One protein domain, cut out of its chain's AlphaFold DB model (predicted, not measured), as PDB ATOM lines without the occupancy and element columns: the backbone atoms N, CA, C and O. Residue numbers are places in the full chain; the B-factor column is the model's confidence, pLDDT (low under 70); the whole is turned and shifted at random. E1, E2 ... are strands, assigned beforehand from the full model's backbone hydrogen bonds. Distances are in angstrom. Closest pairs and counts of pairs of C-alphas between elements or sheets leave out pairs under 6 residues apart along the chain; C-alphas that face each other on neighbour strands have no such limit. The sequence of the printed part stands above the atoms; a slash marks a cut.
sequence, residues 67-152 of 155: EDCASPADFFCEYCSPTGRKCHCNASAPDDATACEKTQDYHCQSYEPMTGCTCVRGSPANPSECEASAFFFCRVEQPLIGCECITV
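AT A GLANCE: This is residues 67 to 152 of the 155 residues of an uncharacterized protein of Myxococcales bacterium 68-20 (UniProt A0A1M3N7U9). With little regular structure, the model is two antiparallel strand hairpins, E1 with E2 and E3 with E4, toward opposite ends of the long axis, joined by winding loops in residues 90 to 133. Within these loops, residues 106 to 107 pair with 118 to 119 and 110 to 111 with 114 to 115, both antiparallel. The 86 printed residues hold four named strands, E1 to E4 in order, and no named helix; the class is all strand, with 22 residues in named elements. It is only just compact, close to loose, with a radius of gyration of the C-alphas of 14.3 A and spans of 43 by 33 by 20 A.

IN THESE COORDINATES: E1, residues 75 to 80, starts at C-alpha (-16.272, -13.345, -26.363) and is 15.6 A long; E2, residues 84 to 89, 17.0 A. E3 is residues 134 to 138, 12.8 A; E4, residues 147 to 151, 13.3 A, ends at C-alpha (-42.827, -0.233, -31.073).

HOW THE PARTS SIT: In the hairpin E1 and E2, directions differ by 151 degrees; N 78 and O 86 are 2.8 A apart, within hydrogen-bond range. In the hairpin E3 and E4, they differ by 155 degrees; N 137 and O 148 are 2.9 A apart, within hydrogen-bond range. E2 and E3 are apart.

THE WHOLE: The farthest C-alphas, Asp 68 and Ala 132, are 44.2 A apart. The printed part has no cut; E2 to E3 is a long link of 44 residues. Confidence is under 70 at residues 111 to 113, 138 to 146 and 152.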
ATOM      1  N   GLU A  67      -9.354 -12.390 -28.192       84.25
ATOM      2  CA  GLU A  67      -8.250 -13.331 -28.413       84.25
ATOM      3  C   GLU A  67      -7.907 -14.189 -27.184       84.25
ATOM      4  O   GLU A  67      -7.144 -15.141 -27.318       84.25
ATOM      5  N   ASP A  68      -8.472 -13.885 -26.008       86.19
ATOM      6  CA  ASP A  68      -8.366 -14.753 -24.827       86.19
ATOM      7  C   ASP A  68      -9.282 -15.987 -24.940       86.19
ATOM      8  O   ASP A  68      -9.098 -16.971 -24.221       86.19
ATOM      9  N   CYS A  69     -10.278 -15.940 -25.830       84.50
ATOM     10  CA  CYS A  69     -11.222 -17.025 -26.058       84.50
ATOM     11  C   CYS A  69     -10.759 -17.969 -27.175       84.50
ATOM     12  O   CYS A  69      -9.926 -17.619 -28.012       84.50
ATOM     13  N   ALA A  70     -11.324 -19.182 -27.207       85.75
ATOM     14  CA  ALA A  70     -11.017 -20.167 -28.247       85.75
ATOM     15  C   ALA A  70     -11.392 -19.652 -29.649       85.75
ATOM     16  O   ALA A  70     -10.650 -19.874 -30.607       85.75
ATOM     17  N   SER A  71     -12.506 -18.926 -29.745       83.38
ATOM     18  CA  SER A  71     -12.907 -18.138 -30.906       83.38
ATOM     19  C   SER A  71     -13.280 -16.713 -30.477       83.38
ATOM     20  O   SER A  71     -13.884 -16.539 -29.415       83.38
ATOM     21  N   PRO A  72     -13.018 -15.675 -31.298       81.50
ATOM     22  CA  PRO A  72     -13.532 -14.328 -31.044       81.50
ATOM     23  C   PRO A  72     -15.059 -14.295 -30.881       81.50
ATOM     24  O   PRO A  72     -15.570 -13.501 -30.092       81.50
ATOM     25  N   ALA A  73     -15.781 -15.192 -31.566       79.88
ATOM     26  CA  ALA A  73     -17.235 -15.321 -31.473       79.88
ATOM     27  C   ALA A  73     -17.714 -15.677 -30.052       79.88
ATOM     28  O   ALA A  73     -18.800 -15.251 -29.653       79.88
ATOM     29  N   ASP A  74     -16.874 -16.354 -29.265       85.06
ATOM     30  CA  ASP A  74     -17.166 -16.765 -27.889       85.06
ATOM     31  C   ASP A  74     -17.072 -15.601 -26.896       85.06
ATOM     32  O   ASP A  74     -17.438 -15.756 -25.735       85.06
ATOM     33  N   PHE A  75     -16.543 -14.442 -27.290       85.94
ATOM     34  CA  PHE A  75     -16.272 -13.345 -26.363       85.94
ATOM     35  C   PHE A  75     -17.512 -12.489 -26.093       85.94
ATOM     36  O   PHE A  75     -17.915 -11.681 -26.928       85.94
ATOM     37  N   PHE A  76     -18.088 -12.606 -24.898       82.69
ATOM     38  CA  PHE A  76     -19.270 -11.851 -24.489       82.69
ATOM     39  C   PHE A  76     -18.947 -10.835 -23.419       82.69
ATOM     40  O   PHE A  76     -18.390 -11.183 -22.385       82.69
ATOM     41  N   CYS A  77     -19.407  -9.602 -23.615       80.88
ATOM     42  CA  CYS A  77     -19.424  -8.596 -22.567       80.88
ATOM     43  C   CYS A  77     -20.850  -8.334 -22.088       80.88
ATOM     44  O   CYS A  77     -21.768  -8.139 -22.886       80.88
ATOM     45  N   GLU A  78     -21.015  -8.246 -20.776       78.12
ATOM     46  CA  GLU A  78     -22.244  -7.830 -20.112       78.12
ATOM     47  C   GLU A  78     -21.946  -6.643 -19.188       78.12
ATOM     48  O   GLU A  78     -20.841  -6.494 -18.658       78.12
ATOM     49  N   TYR A  79     -22.915  -5.741 -19.020       80.62
ATOM     50  CA  TYR A  79     -22.789  -4.660 -18.050       80.62
ATOM     51  C   TYR A  79     -23.341  -5.107 -16.699       80.62
ATOM     52  O   TYR A  79     -24.550  -5.209 -16.506       80.62
ATOM     53  N   CYS A  80     -22.442  -5.310 -15.745       81.19
ATOM     54  CA  CYS A  80     -22.774  -5.723 -14.397       81.19
ATOM     55  C   CYS A  80     -22.749  -4.506 -13.478       81.19
ATOM     56  O   CYS A  80     -21.700  -3.938 -13.187       81.19
ATOM     57  N   SER A  81     -23.912  -4.061 -13.011       80.19
ATOM     58  CA  SER A  81     -23.965  -2.988 -12.014       80.19
ATOM     59  C   SER A  81     -23.659  -3.550 -10.618       80.19
ATOM     60  O   SER A  81     -24.240  -4.577 -10.265       80.19
ATOM     61  N   PRO A  82     -22.792  -2.915  -9.797       74.50
ATOM     62  CA  PRO A  82     -22.080  -1.642 -10.004       74.50
ATOM     63  C   PRO A  82     -20.649  -1.788 -10.564       74.50
ATOM     64  O   PRO A  82     -19.924  -0.803 -10.667       74.50
ATOM     65  N   THR A  83     -20.206  -3.005 -10.869       76.06
ATOM     66  CA  THR A  83     -18.810  -3.345 -11.196       76.06
ATOM     67  C   THR A  83     -18.370  -2.958 -12.610       76.06
ATOM     68  O   THR A  83     -17.180  -3.047 -12.918       76.06
ATOM     69  N   GLY A  84     -19.296  -2.504 -13.456       79.62
ATOM     70  CA  GLY A  84     -19.041  -2.072 -14.824       79.62
ATOM     71  C   GLY A  84     -19.138  -3.212 -15.838       79.62
ATOM     72  O   GLY A  84     -19.791  -4.228 -15.609       79.62
ATOM     73  N   ARG A  85     -18.503  -3.035 -17.000       80.31
ATOM     74  CA  ARG A  85     -18.484  -4.057 -18.055       80.31
ATOM     75  C   ARG A  85     -17.619  -5.244 -17.617       80.31
ATOM     76  O   ARG A  85     -16.474  -5.049 -17.215       80.31
ATOM     77  N   LYS A  86     -18.159  -6.456 -17.717       83.06
ATOM     78  CA  LYS A  86     -17.461  -7.718 -17.462       83.06
ATOM     79  C   LYS A  86     -17.582  -8.600 -18.689       83.06
ATOM     80  O   LYS A  86     -18.677  -8.738 -19.225       83.06
ATOM     81  N   CYS A  87     -16.458  -9.147 -19.140       84.00
ATOM     82  CA  CYS A  87     -16.418  -9.987 -20.325       84.00
ATOM     83  C   CYS A  87     -15.958 -11.404 -19.975       84.00
ATOM     84  O   CYS A  87     -15.202 -11.606 -19.027       84.00
ATOM     85  N   HIS A  88     -16.479 -12.392 -20.686       86.19
ATOM     86  CA  HIS A  88     -16.231 -13.809 -20.454       86.19
ATOM     87  C   HIS A  88     -16.289 -14.569 -21.781       86.19
ATOM     88  O   HIS A  88     -16.887 -14.098 -22.750       86.19
ATOM     89  N   CYS A  89     -15.681 -15.753 -21.819       85.31
ATOM     90  CA  CYS A  89     -15.787 -16.654 -22.961       85.31
ATOM     91  C   CYS A  89     -16.981 -17.590 -22.770       85.31
ATOM     92  O   CYS A  89     -17.058 -18.326 -21.785       85.31
ATOM     93  N   ASN A  90     -17.905 -17.586 -23.720       84.00
ATOM     94  CA  ASN A  90     -19.029 -18.498 -23.776       84.00
ATOM     95  C   ASN A  90     -18.761 -19.563 -24.842       84.00
ATOM     96  O   ASN A  90     -19.000 -19.340 -26.020       84.00
ATOM     97  N   ALA A  91     -18.327 -20.749 -24.417       81.44
ATOM     98  CA  ALA A  91     -18.073 -21.875 -25.322       81.44
ATOM     99  C   ALA A  91     -19.345 -22.458 -25.976       81.44
ATOM    100  O   ALA A  91     -19.253 -23.381 -26.775       81.44
ATOM    101  N   SER A  92     -20.535 -21.974 -25.598       81.25
ATOM    102  CA  SER A  92     -21.806 -22.340 -26.240       81.25
ATOM    103  C   SER A  92     -22.227 -21.328 -27.310       81.25
ATOM    104  O   SER A  92     -23.367 -21.373 -27.772       81.25
ATOM    105  N   ALA A  93     -21.349 -20.381 -27.657       81.88
ATOM    106  CA  ALA A  93     -21.601 -19.431 -28.724       81.88
ATOM    107  C   ALA A  93     -21.778 -20.172 -30.063       81.88
ATOM    108  O   ALA A  93     -20.978 -21.051 -30.381       81.88
ATOM    109  N   PRO A  94     -22.812 -19.861 -30.859       82.50
ATOM    110  CA  PRO A  94     -22.892 -20.316 -32.240       82.50
ATOM    111  C   PRO A  94     -21.715 -19.796 -33.080       82.50
ATOM    112  O   PRO A  94     -21.481 -18.586 -33.151       82.50
ATOM    113  N   ASP A  95     -21.048 -20.707 -33.790       77.50
ATOM    114  CA  ASP A  95     -19.985 -20.374 -34.748       77.50
ATOM    115  C   ASP A  95     -20.507 -19.520 -35.916       77.50
ATOM    116  O   ASP A  95     -19.825 -18.618 -36.400       77.50
ATOM    117  N   ASP A  96     -21.741 -19.782 -36.355       77.44
ATOM    118  CA  ASP A  96     -22.397 -19.056 -37.435       77.44
ATOM    119  C   ASP A  96     -23.931 -19.148 -37.346       77.44
ATOM    120  O   ASP A  96     -24.501 -19.875 -36.528       77.44
ATOM    121  N   ALA A  97     -24.619 -18.407 -38.217       76.19
ATOM    122  CA  ALA A  97     -26.075 -18.317 -38.217       76.19
ATOM    123  C   ALA A  97     -26.802 -19.660 -38.427       76.19
ATOM    124  O   ALA A  97     -27.964 -19.784 -38.041       76.19
ATOM    125  N   THR A  98     -26.160 -20.670 -39.021       79.81
ATOM    126  CA  THR A  98     -26.754 -22.002 -39.223       79.81
ATOM    127  C   THR A  98     -26.809 -22.835 -37.946       79.81
ATOM    128  O   THR A  98     -27.580 -23.792 -37.885       79.81
ATOM    129  N   ALA A  99     -26.055 -22.453 -36.911       84.19
ATOM    130  CA  ALA A  99     -26.128 -23.084 -35.597       84.19
ATOM    131  C   ALA A  99     -27.406 -22.699 -34.823       84.19
ATOM    132  O   ALA A  99     -27.787 -23.391 -33.876       84.19
ATOM    133  N   CYS A 100     -28.093 -21.624 -35.224       82.06
ATOM    134  CA  CYS A 100     -29.378 -21.234 -34.653       82.06
ATOM    135  C   CYS A 100     -30.549 -21.954 -35.339       82.06
ATOM    136  O   CYS A 100     -30.498 -22.279 -36.522       82.06
ATOM    137  N   GLU A 101     -31.652 -22.149 -34.607       83.00
ATOM    138  CA  GLU A 101     -32.884 -22.753 -35.148       83.00
ATOM    139  C   GLU A 101     -33.392 -22.010 -36.394       83.00
ATOM    140  O   GLU A 101     -33.887 -22.621 -37.343       83.00
ATOM    141  N   LYS A 102     -33.229 -20.685 -36.399       77.81
ATOM    142  CA  LYS A 102     -33.424 -19.823 -37.560       77.81
ATOM    143  C   LYS A 102     -32.196 -18.939 -37.716       77.81
ATOM    144  O   LYS A 102     -31.713 -18.378 -36.741       77.81
ATOM    145  N   THR A 103     -31.749 -18.722 -38.947       74.75
ATOM    146  CA  THR A 103     -30.576 -17.874 -39.231       74.75
ATOM    147  C   THR A 103     -30.739 -16.432 -38.752       74.75
ATOM    148  O   THR A 103     -29.767 -15.770 -38.422       74.75
ATOM    149  N   GLN A 104     -31.975 -15.944 -38.697       73.94
ATOM    150  CA  GLN A 104     -32.325 -14.613 -38.190       73.94
ATOM    151  C   GLN A 104     -32.303 -14.490 -36.658       73.94
ATOM    152  O   GLN A 104     -32.361 -13.373 -36.155       73.94
ATOM    153  N   ASP A 105     -32.221 -15.609 -35.933       79.06
ATOM    154  CA  ASP A 105     -32.039 -15.622 -34.481       79.06
ATOM    155  C   ASP A 105     -30.555 -15.433 -34.113       79.06
ATOM    156  O   ASP A 105     -30.226 -15.436 -32.937       79.06
ATOM    157  N   TYR A 106     -29.641 -15.292 -35.076       79.81
ATOM    158  CA  TYR A 106     -28.216 -15.098 -34.813       79.81
ATOM    159  C   TYR A 106     -27.883 -13.620 -34.572       79.81
ATOM    160  O   TYR A 106     -28.133 -12.772 -35.430       79.81
ATOM    161  N   HIS A 107     -27.294 -13.312 -33.415       77.19
ATOM    162  CA  HIS A 107     -26.954 -11.948 -32.993       77.19
ATOM    163  C   HIS A 107     -25.531 -11.879 -32.443       77.19
ATOM    164  O   HIS A 107     -25.223 -12.612 -31.514       77.19
ATOM    165  N   CYS A 108     -24.699 -10.958 -32.934       78.31
ATOM    166  CA  CYS A 108     -23.356 -10.682 -32.409       78.31
ATOM    167  C   CYS A 108     -23.237  -9.254 -31.846       78.31
ATOM    168  O   CYS A 108     -23.984  -8.353 -32.225       78.31
ATOM    169  N   GLN A 109     -22.272  -9.023 -30.951       75.00
ATOM    170  CA  GLN A 109     -22.017  -7.707 -30.347       75.00
ATOM    171  C   GLN A 109     -21.141  -6.781 -31.221       75.00
ATOM    172  O   GLN A 109     -21.188  -5.565 -31.041       75.00
ATOM    173  N   SER A 110     -20.344  -7.328 -32.149       71.31
ATOM    174  CA  SER A 110     -19.427  -6.592 -33.043       71.31
ATOM    175  C   SER A 110     -19.360  -7.240 -34.437       71.31
ATOM    176  O   SER A 110     -19.749  -8.399 -34.574       71.31
ATOM    177  N   TYR A 111     -18.862  -6.513 -35.449       60.38
ATOM    178  CA  TYR A 111     -18.820  -6.958 -36.857       60.38
ATOM    179  C   TYR A 111     -17.446  -7.418 -37.343       60.38
ATOM    180  O   TYR A 111     -17.370  -8.371 -38.111       60.38
ATOM    181  N   GLU A 112     -16.353  -6.786 -36.906       62.06
ATOM    182  CA  GLU A 112     -15.013  -7.202 -37.329       62.06
ATOM    183  C   GLU A 112     -13.965  -6.968 -36.224       62.06
ATOM    184  O   GLU A 112     -13.652  -5.817 -35.908       62.06
ATOM    185  N   PRO A 113     -13.425  -8.041 -35.613       64.62
ATOM    186  CA  PRO A 113     -13.930  -9.415 -35.681       64.62
ATOM    187  C   PRO A 113     -15.328  -9.522 -35.049       64.62
ATOM    188  O   PRO A 113     -15.681  -8.746 -34.157       64.62
ATOM    189  N   MET A 114     -16.129 -10.486 -35.508       70.50
ATOM    190  CA  MET A 114     -17.380 -10.816 -34.831       70.50
ATOM    191  C   MET A 114     -17.103 -11.350 -33.433       70.50
ATOM    192  O   MET A 114     -16.293 -12.261 -33.266       70.50
ATOM    193  N   THR A 115     -17.786 -10.789 -32.439       79.88
ATOM    194  CA  THR A 115     -17.646 -11.203 -31.041       79.88
ATOM    195  C   THR A 115     -18.992 -11.297 -30.353       79.88
ATOM    196  O   THR A 115     -19.876 -10.476 -30.614       79.88
ATOM    197  N   GLY A 116     -19.129 -12.248 -29.434       76.38
ATOM    198  CA  GLY A 116     -20.287 -12.361 -28.551       76.38
ATOM    199  C   GLY A 116     -21.546 -12.758 -29.303       76.38
ATOM    200  O   GLY A 116     -22.570 -12.083 -29.194       76.38
ATOM    201  N   CYS A 117     -21.436 -13.801 -30.121       82.31
ATOM    202  CA  CYS A 117     -22.506 -14.269 -30.990       82.31
ATOM    203  C   CYS A 117     -23.422 -15.255 -30.268       82.31
ATOM    204  O   CYS A 117     -22.940 -16.233 -29.714       82.31
ATOM    205  N   THR A 118     -24.734 -15.025 -30.273       83.06
ATOM    206  CA  THR A 118     -25.747 -15.822 -29.564       83.06
ATOM    207  C   THR A 118     -26.986 -16.066 -30.424       83.06
ATOM    208  O   THR A 118     -27.288 -15.289 -31.329       83.06
ATOM    209  N   CYS A 119     -27.728 -17.131 -30.112       81.75
ATOM    210  CA  CYS A 119     -29.035 -17.393 -30.704       81.75
ATOM    211  C   CYS A 119     -30.149 -16.803 -29.823       81.75
ATOM    212  O   CYS A 119     -30.459 -17.341 -28.759       81.75
ATOM    213  N   VAL A 120     -30.787 -15.722 -30.268       78.69
ATOM    214  CA  VAL A 120     -31.961 -15.126 -29.619       78.69
ATOM    215  C   VAL A 120     -33.217 -15.620 -30.321       78.69
ATOM    216  O   VAL A 120     -33.545 -15.181 -31.418       78.69
ATOM    217  N   ARG A 121     -33.938 -16.543 -29.678       78.06
ATOM    218  CA  ARG A 121     -35.191 -17.072 -30.223       78.06
ATOM    219  C   ARG A 121     -36.242 -15.982 -30.398       78.06
ATOM    220  O   ARG A 121     -36.498 -15.205 -29.480       78.06
ATOM    221  N   GLY A 122     -36.951 -16.056 -31.522       71.50
ATOM    222  CA  GLY A 122     -38.139 -15.241 -31.773       71.50
ATOM    223  C   GLY A 122     -37.862 -13.986 -32.588       71.50
ATOM    224  O   GLY A 122     -38.713 -13.097 -32.618       71.50
ATOM    225  N   SER A 123     -36.716 -13.910 -33.270       75.75
ATOM    226  CA  SER A 123     -36.472 -12.825 -34.207       75.75
ATOM    227  C   SER A 123     -37.427 -12.940 -35.409       75.75
ATOM    228  O   SER A 123     -37.485 -13.995 -36.061       75.75
ATOM    229  N   PRO A 124     -38.204 -11.880 -35.715       73.25
ATOM    230  CA  PRO A 124     -39.142 -11.876 -36.831       73.25
ATOM    231  C   PRO A 124     -38.407 -12.091 -38.157       73.25
ATOM    232  O   PRO A 124     -37.397 -11.442 -38.426       73.25
ATOM    233  N   ALA A 125     -38.927 -12.968 -39.019       71.00
ATOM    234  CA  ALA A 125     -38.332 -13.189 -40.347       71.00
ATOM    235  C   ALA A 125     -38.629 -12.037 -41.317       71.00
ATOM    236  O   ALA A 125     -37.925 -11.813 -42.301       71.00
ATOM    237  N   ASN A 126     -39.751 -11.356 -41.091       70.00
ATOM    238  CA  ASN A 126     -40.317 -10.376 -42.000       70.00
ATOM    239  C   ASN A 126     -41.230  -9.398 -41.233       70.00
ATOM    240  O   ASN A 126     -41.676  -9.708 -40.125       70.00
ATOM    241  N   PRO A 127     -41.583  -8.250 -41.836       70.81
ATOM    242  CA  PRO A 127     -42.425  -7.252 -41.182       70.81
ATOM    243  C   PRO A 127     -43.831  -7.733 -40.807       70.81
ATOM    244  O   PRO A 127     -44.463  -7.114 -39.961       70.81
ATOM    245  N   SER A 128     -44.346  -8.801 -41.431       79.25
ATOM    246  CA  SER A 128     -45.701  -9.298 -41.149       79.25
ATOM    247  C   SER A 128     -45.809 -10.071 -39.835       79.25
ATOM    248  O   SER A 128     -46.915 -10.297 -39.354       79.25
ATOM    249  N   GLU A 129     -44.671 -10.436 -39.238       81.12
ATOM    250  CA  GLU A 129     -44.597 -11.024 -37.898       81.12
ATOM    251  C   GLU A 129     -44.618  -9.959 -36.787       81.12
ATOM    252  O   GLU A 129     -44.802 -10.296 -35.619       81.12
ATOM    253  N   CYS A 130     -44.469  -8.677 -37.137       79.62
ATOM    254  CA  CYS A 130     -44.598  -7.570 -36.196       79.62
ATOM    255  C   CYS A 130     -46.060  -7.133 -36.038       79.62
ATOM    256  O   CYS A 130     -46.854  -7.184 -36.980       79.62
ATOM    257  N   GLU A 131     -46.417  -6.641 -34.849       78.88
ATOM    258  CA  GLU A 131     -47.695  -5.952 -34.657       78.88
ATOM    259  C   GLU A 131     -47.801  -4.745 -35.602       78.88
ATOM    260  O   GLU A 131     -46.801  -4.112 -35.933       78.88
ATOM    261  N   ALA A 132     -49.020  -4.383 -36.015       70.88
ATOM    262  CA  ALA A 132     -49.243  -3.325 -37.011       70.88
ATOM    263  C   ALA A 132     -48.664  -1.945 -36.619       70.88
ATOM    264  O   ALA A 132     -48.472  -1.090 -37.481       70.88
ATOM    265  N   SER A 133     -48.415  -1.715 -35.329       72.19
ATOM    266  CA  SER A 133     -47.823  -0.496 -34.765       72.19
ATOM    267  C   SER A 133     -46.304  -0.575 -34.559       72.19
ATOM    268  O   SER A 133     -45.700   0.414 -34.133       72.19
ATOM    269  N   ALA A 134     -45.680  -1.720 -34.831       76.50
ATOM    270  CA  ALA A 134     -44.252  -1.934 -34.657       76.50
ATOM    271  C   ALA A 134     -43.494  -1.759 -35.980       76.50
ATOM    272  O   ALA A 134     -43.939  -2.163 -37.054       76.50
ATOM    273  N   PHE A 135     -42.313  -1.155 -35.897       77.25
ATOM    274  CA  PHE A 135     -41.376  -1.044 -37.003       77.25
ATOM    275  C   PHE A 135     -40.493  -2.285 -37.043       77.25
ATOM    276  O   PHE A 135     -39.880  -2.648 -36.043       77.25
ATOM    277  N   PHE A 136     -40.399  -2.913 -38.208       76.75
ATOM    278  CA  PHE A 136     -39.455  -3.997 -38.438       76.75
ATOM    279  C   PHE A 136     -38.071  -3.423 -38.730       76.75
ATOM    280  O   PHE A 136     -37.905  -2.643 -39.673       76.75
ATOM    281  N   PHE A 137     -37.085  -3.817 -37.935       75.56
ATOM    282  CA  PHE A 137     -35.705  -3.400 -38.103       75.56
ATOM    283  C   PHE A 137     -34.803  -4.629 -38.126       75.56
ATOM    284  O   PHE A 137     -34.787  -5.409 -37.181       75.56
ATOM    285  N   CYS A 138     -34.042  -4.796 -39.204       67.75
ATOM    286  CA  CYS A 138     -32.934  -5.745 -39.240       67.75
ATOM    287  C   CYS A 138     -31.629  -4.971 -39.205       67.75
ATOM    288  O   CYS A 138     -31.469  -3.984 -39.934       67.75
ATOM    289  N   ARG A 139     -30.669  -5.453 -38.421       64.06
ATOM    290  CA  ARG A 139     -29.295  -4.971 -38.527       64.06
ATOM    291  C   ARG A 139     -28.649  -5.661 -39.720       64.06
ATOM    292  O   ARG A 139     -28.401  -6.861 -39.707       64.06
ATOM    293  N   VAL A 140     -28.475  -4.888 -40.791       53.19
ATOM    294  CA  VAL A 140     -28.029  -5.368 -42.111       53.19
ATOM    295  C   VAL A 140     -26.517  -5.318 -42.310       53.19
ATOM    296  O   VAL A 140     -26.055  -5.649 -43.403       53.19
ATOM    297  N   GLU A 141     -25.734  -4.883 -41.320       52.38
ATOM    298  CA  GLU A 141     -24.280  -4.981 -41.476       52.38
ATOM    299  C   GLU A 141     -23.894  -6.463 -41.428       52.38
ATOM    300  O   GLU A 141     -24.558  -7.260 -40.771       52.38
ATOM    301  N   GLN A 142     -22.939  -6.864 -42.267       43.34
ATOM    302  CA  GLN A 142     -22.676  -8.278 -42.502       43.34
ATOM    303  C   GLN A 142     -21.865  -8.881 -41.349       43.34
ATOM    304  O   GLN A 142     -20.856  -8.289 -40.967       43.34
ATOM    305  N   PRO A 143     -22.247 -10.077 -40.867       48.66
ATOM    306  CA  PRO A 143     -23.460 -10.828 -41.220       48.66
ATOM    307  C   PRO A 143     -24.702 -10.280 -40.509       48.66
ATOM    308  O   PRO A 143     -24.581  -9.698 -39.442       48.66
ATOM    309  N   LEU A 144     -25.889 -10.507 -41.090       52.03
ATOM    310  CA  LEU A 144     -27.181 -10.092 -40.518       52.03
ATOM    311  C   LEU A 144     -27.251 -10.416 -39.015       52.03
ATOM    312  O   LEU A 144     -27.364 -11.584 -38.649       52.03
ATOM    313  N   ILE A 145     -27.220  -9.382 -38.168       57.66
ATOM    314  CA  ILE A 145     -27.256  -9.473 -36.692       57.66
ATOM    315  C   ILE A 145     -28.716  -9.564 -36.220       57.66
ATOM    316  O   ILE A 145     -29.162  -8.877 -35.314       57.66
ATOM    317  N   GLY A 146     -29.508 -10.367 -36.922       65.00
ATOM    318  CA  GLY A 146     -30.919 -10.573 -36.637       65.00
ATOM    319  C   GLY A 146     -31.830  -9.357 -36.849       65.00
ATOM    320  O   GLY A 146     -31.447  -8.276 -37.318       65.00
ATOM    321  N   CYS A 147     -33.107  -9.595 -36.561       71.75
ATOM    322  CA  CYS A 147     -34.186  -8.633 -36.742       71.75
ATOM    323  C   CYS A 147     -34.998  -8.494 -35.452       71.75
ATOM    324  O   CYS A 147     -35.091  -9.434 -34.657       71.75
ATOM    325  N   GLU A 148     -35.592  -7.322 -35.259       75.62
ATOM    326  CA  GLU A 148     -36.426  -6.972 -34.113       75.62
ATOM    327  C   GLU A 148     -37.651  -6.146 -34.545       75.62
ATOM    328  O   GLU A 148     -37.626  -5.416 -35.541       75.62
ATOM    329  N   CYS A 149     -38.741  -6.272 -33.784       77.44
ATOM    330  CA  CYS A 149     -39.922  -5.419 -33.904       77.44
ATOM    331  C   CYS A 149     -39.841  -4.312 -32.845       77.44
ATOM    332  O   CYS A 149     -39.882  -4.594 -31.649       77.44
ATOM    333  N   ILE A 150     -39.762  -3.051 -33.271       79.50
ATOM    334  CA  ILE A 150     -39.640  -1.892 -32.383       79.50
ATOM    335  C   ILE A 150     -40.953  -1.114 -32.380       79.50
ATOM    336  O   ILE A 150     -41.318  -0.478 -33.370       79.50
ATOM    337  N   THR A 151     -41.652  -1.094 -31.251       76.50
ATOM    338  CA  THR A 151     -42.827  -0.233 -31.073       76.50
ATOM    339  C   THR A 151     -42.377   1.151 -30.619       76.50
ATOM    340  O   THR A 151     -41.880   1.321 -29.504       76.50
ATOM    341  N   VAL A 152     -42.555   2.169 -31.465       65.94
ATOM    342  CA  VAL A 152     -42.272   3.556 -31.072       65.94
ATOM    343  C   VAL A 152     -43.436   4.063 -30.224       65.94
ATOM    344  O   VAL A 152     -44.498   4.400 -30.742       65.94
TER     345      VAL A 152